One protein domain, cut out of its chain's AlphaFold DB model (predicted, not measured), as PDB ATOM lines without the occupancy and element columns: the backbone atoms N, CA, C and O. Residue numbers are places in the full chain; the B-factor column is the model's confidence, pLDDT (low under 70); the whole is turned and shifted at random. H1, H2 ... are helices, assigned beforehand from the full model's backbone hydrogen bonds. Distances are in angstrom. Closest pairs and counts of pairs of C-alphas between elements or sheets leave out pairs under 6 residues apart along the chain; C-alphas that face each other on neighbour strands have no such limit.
ATOM      1  N   ASP A  61      10.680  10.854  56.915       56.06
ATOM      2  CA  ASP A  61      10.561  12.234  57.381       56.06
ATOM      3  C   ASP A  61      11.895  12.743  57.927       56.06
ATOM      4  O   ASP A  61      12.242  13.891  57.675       56.06
ATOM      5  N   ALA A  62      12.726  11.868  58.503       62.16
ATOM      6  CA  ALA A  62      14.130  12.167  58.779       62.16
ATOM      7  C   ALA A  62      14.893  12.619  57.517       62.16
ATOM      8  O   ALA A  62      15.562  13.646  57.550       62.16
ATOM      9  N   HIS A  63      14.769  11.932  56.374       56.72
ATOM     10  CA  HIS A  63      15.387  12.393  55.123       56.72
ATOM     11  C   HIS A  63      14.743  13.692  54.600       56.72
ATOM     12  O   HIS A  63      15.447  14.523  54.024       56.72
ATOM     13  N   ARG A  64      13.438  13.909  54.804       65.38
ATOM     14  CA  ARG A  64      12.740  15.141  54.391       65.38
ATOM     15  C   ARG A  64      13.207  16.354  55.203       65.38
ATOM     16  O   ARG A  64      13.551  17.375  54.612       65.38
ATOM     17  N   ILE A  65      13.299  16.193  56.523       69.88
ATOM     18  CA  ILE A  65      13.741  17.183  57.512       69.88
ATOM     19  C   ILE A  65      15.246  17.452  57.379       69.88
ATOM     20  O   ILE A  65      15.651  18.602  57.248       69.88
ATOM     21  N   SER A  66      16.086  16.416  57.294       66.00
ATOM     22  CA  SER A  66      17.522  16.584  57.024       66.00
ATOM     23  C   SER A  66      17.769  17.277  55.684       66.00
ATOM     24  O   SER A  66      18.677  18.095  55.576       66.00
ATOM     25  N   ARG A  67      16.951  17.005  54.657       68.06
ATOM     26  CA  ARG A  67      17.051  17.684  53.358       68.06
ATOM     27  C   ARG A  67      16.627  19.151  53.447       68.06
ATOM     28  O   ARG A  67      17.318  19.977  52.859       68.06
ATOM     29  N   SER A  68      15.555  19.497  54.168       76.44
ATOM     30  CA  SER A  68      15.187  20.906  54.364       76.44
ATOM     31  C   SER A  68      16.243  21.647  55.181       76.44
ATOM     32  O   SER A  68      16.713  22.672  54.707       76.44
ATOM     33  N   ILE A  69      16.702  21.090  56.308       79.75
ATOM     34  CA  ILE A  69      17.760  21.679  57.149       79.75
ATOM     35  C   ILE A  69      19.054  21.879  56.350       79.75
ATOM     36  O   ILE A  69      19.635  22.956  56.405       79.75
ATOM     37  N   LEU A  70      19.488  20.901  55.544       77.69
ATOM     38  CA  LEU A  70      20.675  21.065  54.696       77.69
ATOM     39  C   LEU A  70      20.496  22.165  53.639       77.69
ATOM     40  O   LEU A  70      21.426  22.932  53.414       77.69
ATOM     41  N   TYR A  71      19.329  22.287  52.997       74.69
ATOM     42  CA  TYR A  71      19.082  23.381  52.045       74.69
ATOM     43  C   TYR A  71      18.839  24.739  52.716       74.69
ATOM     44  O   TYR A  71      19.063  25.766  52.080       74.69
ATOM     45  N   GLU A  72      18.368  24.776  53.961       82.56
ATOM     46  CA  GLU A  72      18.320  25.969  54.813       82.56
ATOM     47  C   GLU A  72      19.736  26.426  55.146       82.56
ATOM     48  O   GLU A  72      20.111  27.538  54.796       82.56
ATOM     49  N   GLU A  73      20.568  25.541  55.692       79.56
ATOM     50  CA  GLU A  73      21.902  25.912  56.153       79.56
ATOM     51  C   GLU A  73      22.870  26.182  54.994       79.56
ATOM     52  O   GLU A  73      23.695  27.083  55.089       79.56
ATOM     53  N   ILE A  74      22.722  25.515  53.842       74.62
ATOM     54  CA  ILE A  74      23.443  25.900  52.614       74.62
ATOM     55  C   ILE A  74      23.031  27.309  52.154       74.62
ATOM     56  O   ILE A  74      23.898  28.078  51.740       74.62
ATOM     57  N   ARG A  75      21.745  27.686  52.252       73.31
ATOM     58  CA  ARG A  75      21.296  29.059  51.947       73.31
ATOM     59  C   ARG A  75      21.800  30.061  52.984       73.31
ATOM     60  O   ARG A  75      22.251  31.124  52.582       73.31
ATOM     61  N   ASN A  76      21.796  29.718  54.272       73.00
ATOM     62  CA  ASN A  76      22.334  30.562  55.343       73.00
ATOM     63  C   ASN A  76      23.843  30.786  55.172       73.00
ATOM     64  O   ASN A  76      24.308  31.910  55.318       73.00
ATOM     65  N   ILE A  77      24.598  29.749  54.795       72.62
ATOM     66  CA  ILE A  77      26.032  29.848  54.492       72.62
ATOM     67  C   ILE A  77      26.267  30.769  53.286       72.62
ATOM     68  O   ILE A  77      27.073  31.688  53.395       72.62
ATOM     69  N   ILE A  78      25.546  30.583  52.174       70.62
ATOM     70  CA  ILE A  78      25.667  31.448  50.985       70.62
ATOM     71  C   ILE A  78      25.311  32.902  51.332       70.62
ATOM     72  O   ILE A  78      26.137  33.789  51.137       70.62
ATOM     73  N   ALA A  79      24.159  33.131  51.966       71.12
ATOM     74  CA  ALA A  79      23.738  34.461  52.402       71.12
ATOM     75  C   ALA A  79      24.704  35.091  53.422       71.12
ATOM     76  O   ALA A  79      24.848  36.308  53.447       71.12
ATOM     77  N   SER A  80      25.401  34.293  54.243       67.75
ATOM     78  CA  SER A  80      26.441  34.793  55.152       67.75
ATOM     79  C   SER A  80      27.739  35.182  54.441       67.75
ATOM     80  O   SER A  80      28.456  36.032  54.955       67.75
ATOM     81  N   PHE A  81      28.035  34.614  53.265       56.66
ATOM     82  CA  PHE A  81      29.131  35.087  52.417       56.66
ATOM     83  C   PHE A  81      28.746  36.373  51.680       56.66
ATOM     84  O   PHE A  81      29.538  37.312  51.674       56.66
ATOM     85  N   ASP A  82      27.525  36.447  51.139       61.53
ATOM     86  CA  ASP A  82      27.004  37.660  50.494       61.53
ATOM     87  C   ASP A  82      26.937  38.837  51.493       61.53
ATOM     88  O   ASP A  82      27.393  39.939  51.199       61.53
ATOM     89  N   ALA A  83      26.449  38.591  52.716       60.97
ATOM     90  CA  ALA A  83      26.337  39.593  53.781       60.97
ATOM     91  C   ALA A  83      27.656  39.910  54.516       60.97
ATOM     92  O   ALA A  83      27.669  40.784  55.383       60.97
ATOM     93  N   ALA A  84      28.754  39.209  54.215       59.16
ATOM     94  CA  ALA A  84      30.070  39.498  54.791       59.16
ATOM     95  C   ALA A  84      30.886  40.516  53.970       59.16
ATOM     96  O   ALA A  84      31.975  40.880  54.409       59.16
ATOM     97  N   GLU A  85      30.393  40.930  52.791       50.94
ATOM     98  CA  GLU A  85      31.045  41.864  51.850       50.94
ATOM     99  C   GLU A  85      32.552  41.600  51.647       50.94
ATOM    100  O   GLU A  85      33.360  42.520  51.498       50.94
ATOM    101  N   LEU A  86      32.952  40.321  51.648       55.38
ATOM    102  CA  LEU A  86      34.358  39.938  51.538       55.38
ATOM    103  C   LEU A  86      34.927  40.443  50.202       55.38
ATOM    104  O   LEU A  86      34.390  40.092  49.144       55.38
ATOM    105  N   PRO A  87      36.015  41.238  50.208       56.84
ATOM    106  CA  PRO A  87      36.578  41.768  48.977       56.84
ATOM    107  C   PRO A  87      37.019  40.598  48.101       56.84
ATOM    108  O   PRO A  87      37.711  39.694  48.570       56.84
ATOM    109  N   ALA A  88      36.633  40.614  46.820       52.75
ATOM    110  CA  ALA A  88      36.782  39.461  45.923       52.75
ATOM    111  C   ALA A  88      38.205  38.864  45.916       52.75
ATOM    112  O   ALA A  88      38.354  37.654  45.805       52.75
ATOM    113  N   HIS A  89      39.225  39.703  46.127       52.59
ATOM    114  CA  HIS A  89      40.612  39.336  46.432       52.59
ATOM    115  C   HIS A  89      40.772  38.147  47.404       52.59
ATOM    116  O   HIS A  89      41.478  37.196  47.078       52.59
ATOM    117  N   ASP A  90      40.114  38.173  48.568       51.16
ATOM    118  CA  ASP A  90      40.327  37.190  49.640       51.16
ATOM    119  C   ASP A  90      39.688  35.831  49.319       51.16
ATOM    120  O   ASP A  90      40.225  34.779  49.667       51.16
ATOM    121  N   VAL A  91      38.564  35.841  48.595       53.12
ATOM    122  CA  VAL A  91      37.893  34.623  48.104       53.12
ATOM    123  C   VAL A  91      38.585  34.092  46.837       53.12
ATOM    124  O   VAL A  91      38.631  32.884  46.599       53.12
ATOM    125  N   GLU A  92      39.199  34.977  46.050       51.22
ATOM    126  CA  GLU A  92      40.039  34.657  44.892       51.22
ATOM    127  C   GLU A  92      41.519  34.411  45.242       51.22
ATOM    128  O   GLU A  92      42.367  34.416  44.342       51.22
ATOM    129  N   ALA A  93      41.825  34.075  46.503       56.09
ATOM    130  CA  ALA A  93      43.089  33.474  46.951       56.09
ATOM    131  C   ALA A  93      43.269  32.032  46.410       56.09
ATOM    132  O   ALA A  93      43.524  31.059  47.128       56.09
ATOM    133  N   LEU A  94      43.097  31.893  45.097       53.06
ATOM    134  CA  LEU A  94      43.214  30.679  44.310       53.06
ATOM    135  C   LEU A  94      44.617  30.093  44.475       53.06
ATOM    136  O   LEU A  94      45.614  30.763  44.212       53.06
ATOM    137  N   CYS A  95      44.709  28.814  44.847       67.88
ATOM    138  CA  CYS A  95      46.004  28.140  44.921       67.88
ATOM    139  C   CYS A  95      46.743  28.207  43.569       67.88
ATOM    140  O   CYS A  95      46.114  28.288  42.513       67.88
ATOM    141  N   THR A  96      48.074  28.119  43.591       69.06
ATOM    142  CA  THR A  96      48.962  28.355  42.429       69.06
ATOM    143  C   THR A  96      48.570  27.614  41.141       69.06
ATOM    144  O   THR A  96      48.812  28.108  40.042       69.06
ATOM    145  N   HIS A  97      47.915  26.453  41.244       63.12
ATOM    146  CA  HIS A  97      47.345  25.737  40.101       63.12
ATOM    147  C   HIS A  97      46.107  26.432  39.502       63.12
ATOM    148  O   HIS A  97      46.036  26.616  38.289       63.12
ATOM    149  N   HIS A  98      45.150  26.851  40.333       65.88
ATOM    150  CA  HIS A  98      43.978  27.616  39.897       65.88
ATOM    151  C   HIS A  98      44.354  29.028  39.431       65.88
ATOM    152  O   HIS A  98      43.763  29.520  38.473       65.88
ATOM    153  N   GLN A  99      45.364  29.649  40.046       72.31
ATOM    154  CA  GLN A  99      45.940  30.904  39.567       72.31
ATOM    155  C   GLN A  99      46.484  30.743  38.136       72.31
ATOM    156  O   GLN A  99      46.085  31.497  37.251       72.31
ATOM    157  N   ARG A 100      47.272  29.689  37.868       74.69
ATOM    158  CA  ARG A 100      47.765  29.371  36.514       74.69
ATOM    159  C   ARG A 100      46.640  29.093  35.512       74.69
ATOM    160  O   ARG A 100      46.722  29.534  34.372       74.69
ATOM    161  N   ILE A 101      45.567  28.410  35.925       71.44
ATOM    162  CA  ILE A 101      44.370  28.227  35.081       71.44
ATOM    163  C   ILE A 101      43.726  29.583  34.755       71.44
ATOM    164  O   ILE A 101      43.364  29.818  33.608       71.44
ATOM    165  N   ARG A 102      43.638  30.507  35.718       73.81
ATOM    166  CA  ARG A 102      43.093  31.858  35.507       73.81
ATOM    167  C   ARG A 102      43.995  32.730  34.622       73.81
ATOM    168  O   ARG A 102      43.498  33.552  33.857       73.81
ATOM    169  N   GLU A 103      45.311  32.548  34.695       82.25
ATOM    170  CA  GLU A 103      46.292  33.172  33.797       82.25
ATOM    171  C   GLU A 103      46.156  32.629  32.363       82.25
ATOM    172  O   GLU A 103      46.128  33.412  31.414       82.25
ATOM    173  N   MET A 104      45.950  31.316  32.199       78.94
ATOM    174  CA  MET A 104      45.610  30.694  30.911       78.94
ATOM    175  C   MET A 104      44.261  31.195  30.363       78.94
ATOM    176  O   MET A 104      44.192  31.562  29.195       78.94
ATOM    177  N   GLU A 105      43.212  31.275  31.192       77.38
ATOM    178  CA  GLU A 105      41.895  31.829  30.822       77.38
ATOM    179  C   GLU A 105      42.010  33.288  30.331       77.38
ATOM    180  O   GLU A 105      41.374  33.659  29.344       77.38
ATOM    181  N   LYS A 106      42.845  34.114  30.982       82.19
ATOM    182  CA  LYS A 106      43.132  35.496  30.554       82.19
ATOM    183  C   LYS A 106      43.923  35.546  29.243       82.19
ATOM    184  O   LYS A 106      43.540  36.291  28.345       82.19
ATOM    185  N   SER A 107      44.984  34.747  29.118       87.81
ATOM    186  CA  SER A 107      45.815  34.676  27.908       87.81
ATOM    187  C   SER A 107      44.998  34.250  26.681       87.81
ATOM    188  O   SER A 107      45.022  34.926  25.654       87.81
ATOM    189  N   LEU A 108      44.176  33.202  26.825       83.00
ATOM    190  CA  LEU A 108      43.287  32.710  25.772       83.00
ATOM    191  C   LEU A 108      42.283  33.786  25.326       83.00
ATOM    192  O   LEU A 108      42.067  33.961  24.130       83.00
ATOM    193  N   LYS A 109      41.692  34.540  26.266       82.56
ATOM    194  CA  LYS A 109      40.787  35.651  25.927       82.56
ATOM    195  C   LYS A 109      41.490  36.741  25.121       82.56
ATOM    196  O   LYS A 109      40.967  37.131  24.085       82.56
ATOM    197  N   VAL A 110      42.685  37.173  25.533       86.75
ATOM    198  CA  VAL A 110      43.457  38.192  24.797       86.75
ATOM    199  C   VAL A 110      43.831  37.701  23.393       86.75
ATOM    200  O   VAL A 110      43.708  38.462  22.437       86.75
ATOM    201  N   GLN A 111      44.216  36.430  23.235       81.88
ATOM    202  CA  GLN A 111      44.511  35.838  21.922       81.88
ATOM    203  C   GLN A 111      43.270  35.777  21.015       81.88
ATOM    204  O   GLN A 111      43.344  36.163  19.850       81.88
ATOM    205  N   LEU A 112      42.116  35.357  21.543       80.75
ATOM    206  CA  LEU A 112      40.858  35.314  20.787       80.75
ATOM    207  C   LEU A 112      40.340  36.719  20.430       80.75
ATOM    208  O   LEU A 112      39.821  36.920  19.335       80.75
ATOM    209  N   GLU A 113      40.508  37.707  21.312       81.81
ATOM    210  CA  GLU A 113      40.171  39.108  21.027       81.81
ATOM    211  C   GLU A 113      41.121  39.743  20.000       81.81
ATOM    212  O   GLU A 113      40.668  40.531  19.170       81.81
ATOM    213  N   ALA A 114      42.409  39.384  20.009       83.69
ATOM    214  CA  ALA A 114      43.371  39.813  18.995       83.69
ATOM    215  C   ALA A 114      43.029  39.236  17.612       83.69
ATOM    216  O   ALA A 114      42.905  39.999  16.656       83.69
ATOM    217  N   LEU A 115      42.768  37.926  17.521       78.88
ATOM    218  CA  LEU A 115      42.323  37.275  16.280       78.88
ATOM    219  C   LEU A 115      41.002  37.868  15.766       78.88
ATOM    220  O   LEU A 115      40.877  38.150  14.576       78.88
ATOM    221  N   LYS A 116      40.039  38.136  16.661       79.69
ATOM    222  CA  LYS A 116      38.783  38.806  16.291       79.69
ATOM    223  C   LYS A 116      39.023  40.215  15.746       79.69
ATOM    224  O   LYS A 116      38.380  40.591  14.773       79.69
ATOM    225  N   LYS A 117      39.922  41.002  16.349       79.75
ATOM    226  CA  LYS A 117      40.270  42.346  15.851       79.75
ATOM    227  C   LYS A 117      40.936  42.286  14.480       79.75
ATOM    228  O   LYS A 117      40.451  42.956  13.576       79.75
ATOM    229  N   GLN A 118      41.944  41.430  14.313       79.19
ATOM    230  CA  GLN A 118      42.637  41.242  13.039       79.19
ATOM    231  C   GLN A 118      41.651  40.869  11.920       79.19
ATOM    232  O   GLN A 118      41.595  41.548  10.899       79.19
ATOM    233  N   GLN A 119      40.794  39.865  12.140       72.62
ATOM    234  CA  GLN A 119      39.789  39.479  11.145       72.62
ATOM    235  C   GLN A 119      38.723  40.563  10.924       72.62
ATOM    236  O   GLN A 119      38.243  40.727   9.807       72.62
ATOM    237  N   CYS A 120      38.359  41.355  11.938       66.38
ATOM    238  CA  CYS A 120      37.499  42.524  11.732       66.38
ATOM    239  C   CYS A 120      38.164  43.588  10.840       66.38
ATOM    240  O   CYS A 120      37.482  44.147   9.985       66.38
ATOM    241  N   GLU A 121      39.463  43.854  10.993       72.44
ATOM    242  CA  GLU A 121      40.207  44.813  10.161       72.44
ATOM    243  C   GLU A 121      40.382  44.301   8.721       72.44
ATOM    244  O   GLU A 121      40.040  45.012   7.773       72.44
ATOM    245  N   GLU A 122      40.773  43.034   8.543       70.25
ATOM    246  CA  GLU A 122      40.809  42.341   7.242       70.25
ATOM    247  C   GLU A 122      39.443  42.378   6.524       70.25
ATOM    248  O   GLU A 122      39.370  42.503   5.301       70.25
ATOM    249  N   LEU A 123      38.338  42.338   7.279       60.44
ATOM    250  CA  LEU A 123      36.972  42.413   6.755       60.44
ATOM    251  C   LEU A 123      36.406  43.839   6.619       60.44
ATOM    252  O   LEU A 123      35.296  43.989   6.090       60.44
ATOM    253  N   LEU A 124      37.122  44.887   7.038       61.41
ATOM    254  CA  LEU A 124      36.694  46.290   6.910       61.41
ATOM    255  C   LEU A 124      37.237  46.982   5.649       61.41
ATOM    256  O   LEU A 124      36.572  47.872   5.120       61.41
ATOM    257  N   THR A 125      38.387  46.555   5.126       66.06
ATOM    258  CA  THR A 125      39.112  47.233   4.028       66.06
ATOM    259  C   THR A 125      38.457  47.140   2.642       66.06
ATOM    260  O   THR A 125      38.761  47.950   1.769       66.06
ATOM    261  N   ALA A 126      37.541  46.192   2.409       57.38
ATOM    262  CA  ALA A 126      36.951  45.943   1.087       57.38
ATOM    263  C   ALA A 126      35.495  46.470   0.944       57.38
ATOM    264  O   ALA A 126      34.627  46.084   1.739       57.38
ATOM    265  N   PRO A 127      35.148  47.264  -0.091       53.72
ATOM    266  CA  PRO A 127      33.812  47.853  -0.240       53.72
ATOM    267  C   PRO A 127      32.854  47.010  -1.110       53.72
ATOM    268  O   PRO A 127      32.858  47.123  -2.334       53.72
ATOM    269  N   ASN A 128      31.961  46.202  -0.512       68.12
ATOM    270  CA  ASN A 128      30.803  45.672  -1.258       68.12
ATOM    271  C   ASN A 128      29.624  45.186  -0.385       68.12
ATOM    272  O   ASN A 128      29.814  44.398   0.544       68.12
ATOM    273  N   ARG A 129      28.381  45.580  -0.720       61.81
ATOM    274  CA  ARG A 129      27.155  45.247   0.051       61.81
ATOM    275  C   ARG A 129      26.835  43.747   0.094       61.81
ATOM    276  O   ARG A 129      26.330  43.262   1.105       61.81
ATOM    277  N   LEU A 130      27.128  43.003  -0.976       63.47
ATOM    278  CA  LEU A 130      26.875  41.555  -1.029       63.47
ATOM    279  C   LEU A 130      27.877  40.771  -0.169       63.47
ATOM    280  O   LEU A 130      27.477  39.894   0.598       63.47
ATOM    281  N   GLN A 131      29.160  41.156  -0.206       58.94
ATOM    282  CA  GLN A 131      30.147  40.657   0.754       58.94
ATOM    283  C   GLN A 131      29.750  41.025   2.187       58.94
ATOM    284  O   GLN A 131      29.844  40.172   3.055       58.94
ATOM    285  N   GLN A 132      29.223  42.226   2.442       62.69
ATOM    286  CA  GLN A 132      28.782  42.655   3.777       62.69
ATOM    287  C   GLN A 132      27.761  41.697   4.429       62.69
ATOM    288  O   GLN A 132      27.789  41.518   5.646       62.69
ATOM    289  N   ARG A 133      26.898  41.030   3.641       70.62
ATOM    290  CA  ARG A 133      26.011  39.962   4.146       70.62
ATOM    291  C   ARG A 133      26.786  38.687   4.497       70.62
ATOM    292  O   ARG A 133      26.639  38.204   5.614       70.62
ATOM    293  N   ARG A 134      27.656  38.197   3.602       69.56
ATOM    294  CA  ARG A 134      28.520  37.028   3.878       69.56
ATOM    295  C   ARG A 134      29.449  37.263   5.079       69.56
ATOM    296  O   ARG A 134      29.596  36.374   5.902       69.56
ATOM    297  N   ARG A 135      29.997  38.474   5.242       65.44
ATOM    298  CA  ARG A 135      30.823  38.874   6.397       65.44
ATOM    299  C   ARG A 135      30.051  38.803   7.711       65.44
ATOM    300  O   ARG A 135      30.567  38.246   8.666       65.44
ATOM    301  N   LYS A 136      28.806  39.298   7.764       77.75
ATOM    302  CA  LYS A 136      27.949  39.135   8.957       77.75
ATOM    303  C   LYS A 136      27.690  37.663   9.291       77.75
ATOM    304  O   LYS A 136      27.627  37.320  10.463       77.75
ATOM    305  N   GLN A 137      27.567  36.817   8.272       79.62
ATOM    306  CA  GLN A 137      27.373  35.377   8.430       79.62
ATOM    307  C   GLN A 137      28.631  34.709   9.016       79.62
ATOM    308  O   GLN A 137      28.539  34.089  10.068       79.62
ATOM    309  N   VAL A 138      29.809  34.961   8.432       77.94
ATOM    310  CA  VAL A 138      31.109  34.466   8.929       77.94
ATOM    311  C   VAL A 138      31.425  34.983  10.340       77.94
ATOM    312  O   VAL A 138      31.870  34.213  11.182       77.94
ATOM    313  N   ILE A 139      31.149  36.255  10.647       77.19
ATOM    314  CA  ILE A 139      31.340  36.806  12.002       77.19
ATOM    315  C   ILE A 139      30.415  36.106  13.011       77.19
ATOM    316  O   ILE A 139      30.881  35.725  14.079       77.19
ATOM    317  N   SER A 140      29.142  35.873  12.665       81.81
ATOM    318  CA  SER A 140      28.206  35.126  13.522       81.81
ATOM    319  C   SER A 140      28.657  33.680  13.761       81.81
ATOM    320  O   SER A 140      28.471  33.150  14.854       81.81
ATOM    321  N   GLU A 141      29.235  33.041  12.747       81.62
ATOM    322  CA  GLU A 141      29.728  31.662  12.791       81.62
ATOM    323  C   GLU A 141      31.002  31.556  13.651       81.62
ATOM    324  O   GLU A 141      31.094  30.696  14.526       81.62
ATOM    325  N   LEU A 142      31.924  32.514  13.516       76.31
ATOM    326  CA  LEU A 142      33.103  32.661  14.376       76.31
ATOM    327  C   LEU A 142      32.732  32.976  15.834       76.31
ATOM    328  O   LEU A 142      33.312  32.398  16.752       76.31
ATOM    329  N   GLU A 143      31.756  33.852  16.079       78.88
ATOM    330  CA  GLU A 143      31.258  34.136  17.432       78.88
ATOM    331  C   GLU A 143      30.611  32.893  18.066       78.88
ATOM    332  O   GLU A 143      30.840  32.617  19.246       78.88
ATOM    333  N   GLN A 144      29.887  32.089  17.279       87.31
ATOM    334  CA  GLN A 144      29.330  30.808  17.717       87.31
ATOM    335  C   GLN A 144      30.425  29.764  18.007       87.31
ATOM    336  O   GLN A 144      30.349  29.069  19.023       87.31
ATOM    337  N   MET A 145      31.473  29.680  17.177       76.94
ATOM    338  CA  MET A 145      32.643  28.829  17.430       76.94
ATOM    339  C   MET A 145      33.377  29.242  18.710       76.94
ATOM    340  O   MET A 145      33.642  28.395  19.562       76.94
ATOM    341  N   VAL A 146      33.648  30.538  18.899       79.81
ATOM    342  CA  VAL A 146      34.300  31.066  20.108       79.81
ATOM    343  C   VAL A 146      33.463  30.776  21.356       79.81
ATOM    344  O   VAL A 146      34.014  30.313  22.355       79.81
ATOM    345  N   ALA A 147      32.141  30.966  21.302       82.38
ATOM    346  CA  ALA A 147      31.244  30.614  22.402       82.38
ATOM    347  C   ALA A 147      31.266  29.103  22.712       82.38
ATOM    348  O   ALA A 147      31.325  28.717  23.880       82.38
ATOM    349  N   CYS A 148      31.295  28.247  21.684       82.38
ATOM    350  CA  CYS A 148      31.403  26.794  21.838       82.38
ATOM    351  C   CYS A 148      32.735  26.383  22.492       82.38
ATOM    352  O   CYS A 148      32.737  25.651  23.483       82.38
ATOM    353  N   CYS A 149      33.867  26.907  22.014       76.12
ATOM    354  CA  CYS A 149      35.186  26.637  22.591       76.12
ATOM    355  C   CYS A 149      35.302  27.144  24.037       76.12
ATOM    356  O   CYS A 149      35.849  26.443  24.891       76.12
ATOM    357  N   GLN A 150      34.746  28.321  24.350       76.31
ATOM    358  CA  GLN A 150      34.691  28.831  25.723       76.31
ATOM    359  C   GLN A 150      33.818  27.947  26.626       76.31
ATOM    360  O   GLN A 150      34.224  27.649  27.748       76.31
ATOM    361  N   ALA A 151      32.666  27.467  26.142       82.06
ATOM    362  CA  ALA A 151      31.806  26.546  26.885       82.06
ATOM    363  C   ALA A 151      32.496  25.196  27.154       82.06
ATOM    364  O   ALA A 151      32.501  24.737  28.297       82.06
ATOM    365  N   GLN A 152      33.149  24.599  26.150       81.06
ATOM    366  CA  GLN A 152      33.929  23.363  26.312       81.06
ATOM    367  C   GLN A 152      35.096  23.546  27.292       81.06
ATOM    368  O   GLN A 152      35.308  22.700  28.163       81.06
ATOM    369  N   PHE A 153      35.826  24.665  27.210       80.12
ATOM    370  CA  PHE A 153      36.880  24.978  28.175       80.12
ATOM    371  C   PHE A 153      36.311  25.128  29.593       80.12
ATOM    372  O   PHE A 153      36.887  24.607  30.544       80.12
ATOM    373  N   HIS A 154      35.158  25.783  29.757       75.25
ATOM    374  CA  HIS A 154      34.529  25.959  31.065       75.25
ATOM    375  C   HIS A 154      33.981  24.637  31.636       75.25
ATOM    376  O   HIS A 154      34.114  24.379  32.833       75.25
ATOM    377  N   GLU A 155      33.453  23.742  30.797       83.88
ATOM    378  CA  GLU A 155      33.081  22.371  31.177       83.88
ATOM    379  C   GLU A 155      34.317  21.552  31.601       83.88
ATOM    380  O   GLU A 155      34.305  20.858  32.620       83.88
ATOM    381  N   MET A 156      35.431  21.674  30.873       78.69
ATOM    382  CA  MET A 156      36.698  21.015  31.202       78.69
ATOM    383  C   MET A 156      37.306  21.558  32.505       78.69
ATOM    384  O   MET A 156      37.745  20.783  33.362       78.69
ATOM    385  N   ALA A 157      37.280  22.877  32.701       69.75
ATOM    386  CA  ALA A 157      37.749  23.546  33.907       69.75
ATOM    387  C   ALA A 157      36.877  23.191  35.120       69.75
ATOM    388  O   ALA A 157      37.416  22.860  36.173       69.75
ATOM    389  N   THR A 158      35.548  23.176  34.989       72.75
ATOM    390  CA  THR A 158      34.640  22.771  36.079       72.75
ATOM    391  C   THR A 158      34.765  21.283  36.409       72.75
ATOM    392  O   THR A 158      34.874  20.956  37.590       72.75
ATOM    393  N   ARG A 159      34.882  20.383  35.417       75.94
ATOM    394  CA  ARG A 159      35.242  18.964  35.644       75.94
ATOM    395  C   ARG A 159      36.572  18.823  36.387       75.94
ATOM    396  O   ARG A 159      36.665  18.035  37.327       75.94
ATOM    397  N   THR A 160      37.588  19.599  36.007       71.31
ATOM    398  CA  THR A 160      38.922  19.561  36.630       71.31
ATOM    399  C   THR A 160      38.892  20.090  38.065       71.31
ATOM    400  O   THR A 160      39.425  19.437  38.962       71.31
ATOM    401  N   ARG A 161      38.192  21.207  38.314       71.94
ATOM    402  CA  ARG A 161      37.943  21.749  39.660       71.94
ATOM    403  C   ARG A 161      37.194  20.720  40.516       71.94
ATOM    404  O   ARG A 161      37.704  20.344  41.563       71.94
ATOM    405  N   GLN A 162      36.084  20.146  40.038       70.31
ATOM    406  CA  GLN A 162      35.347  19.080  40.741       70.31
ATOM    407  C   GLN A 162      36.209  17.841  41.032       70.31
ATOM    408  O   GLN A 162      36.121  17.274  42.121       70.31
ATOM    409  N   ALA A 163      37.057  17.412  40.093       69.62
ATOM    410  CA  ALA A 163      37.980  16.298  40.296       69.62
ATOM    411  C   ALA A 163      39.079  16.631  41.323       69.62
ATOM    412  O   ALA A 163      39.474  15.755  42.092       69.62
ATOM    413  N   SER A 164      39.544  17.883  41.367       65.12
ATOM    414  CA  SER A 164      40.497  18.387  42.361       65.12
ATOM    415  C   SER A 164      39.865  18.479  43.754       65.12
ATOM    416  O   SER A 164      40.392  17.902  44.701       65.12
ATOM    417  N   THR A 165      38.676  19.079  43.877       63.41
ATOM    418  CA  THR A 165      37.923  19.157  45.137       63.41
ATOM    419  C   THR A 165      37.546  17.767  45.650       63.41
ATOM    420  O   THR A 165      37.730  17.495  46.830       63.41
ATOM    421  N   ARG A 166      37.119  16.836  44.779       62.53
ATOM    422  CA  ARG A 166      36.943  15.421  45.159       62.53
ATOM    423  C   ARG A 166      38.247  14.815  45.669       62.53
ATOM    424  O   ARG A 166      38.233  14.190  46.721       62.53
TER     425      ARG A 166
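Overview. This is residues 61 to 166 of the 567 residues of a protein of Drosophila persimilis (UniProt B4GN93). Two long helices, H4 and H3, lie side by side and run opposite ways, loosely paired and joined at one end by a loop, while H1 sticks out beyond their other end as a free arm with residues 61 to 80. Little H2 sits on the thin stretch of chain between that arm and H3. The printed part has 106 residues with four named helices, in the order H1, H2, H3, H4, and no named strand; its class is all helix. The whole is extended, with a radius of gyration of the C-alphas of 22.1 A, and its spans of 70 by 35 by 28 A make it only just elongated.

Along the chain. Begin with the longest helix, H4, residues 129 to 166: find C-alpha 129 at (27.155, 45.247, 0.051) and run 55.0 A to C-alpha 166 at (36.943, 15.421, 45.159). Next look at H3, residues 96 to 122, which measures 38.7 A from first to last C-alpha. Farther out, H1 covers residues 61 to 82; start at C-alpha 61 at (10.561, 12.234, 57.381) and you reach C-alpha 82 after 31.1 A. H2 is residues 88 to 91, just 5.4 A long.

Arrangement. Compare H4 with H3: they are close but not clearly touching, with 1 pair of C-alphas within 8 A. That closest pair is the C-alphas of Leu 112 and Val 146, 7.8 A apart. The two run opposite ways at a shallow tilt of 5 degrees, and their centres are 12.4 A apart. Look outward from them and you find H2 apart from both H3 and H4, and H1 apart from H2, H3 and H4. In the backbones of H1, H3 and H4, every O i to N i+4 pair is within hydrogen-bond range; H2, with four residues, is too short for such a pair, and its one O i to N i+3 pair is within range.

Size, cuts and confidence. Measure the full reach between the C-alphas of Ala 62 and Pro 127, the two farthest apart, at 71.7 A. Residues 82 to 90 and 125 to 130 stand free, as do residues 61 to 80; without these stretches the body has 71 residues and spans 51 by 23 by 18 A. The printed part has no cut. The links from H1 to H2 and from H2 to H3 are tight, and the link from H3 to H4 is short. In the B-factor column the mean pLDDT of the printed part is 71.0, and 44 residues are under 70, among them residues 80 to 98 and 123 to 132.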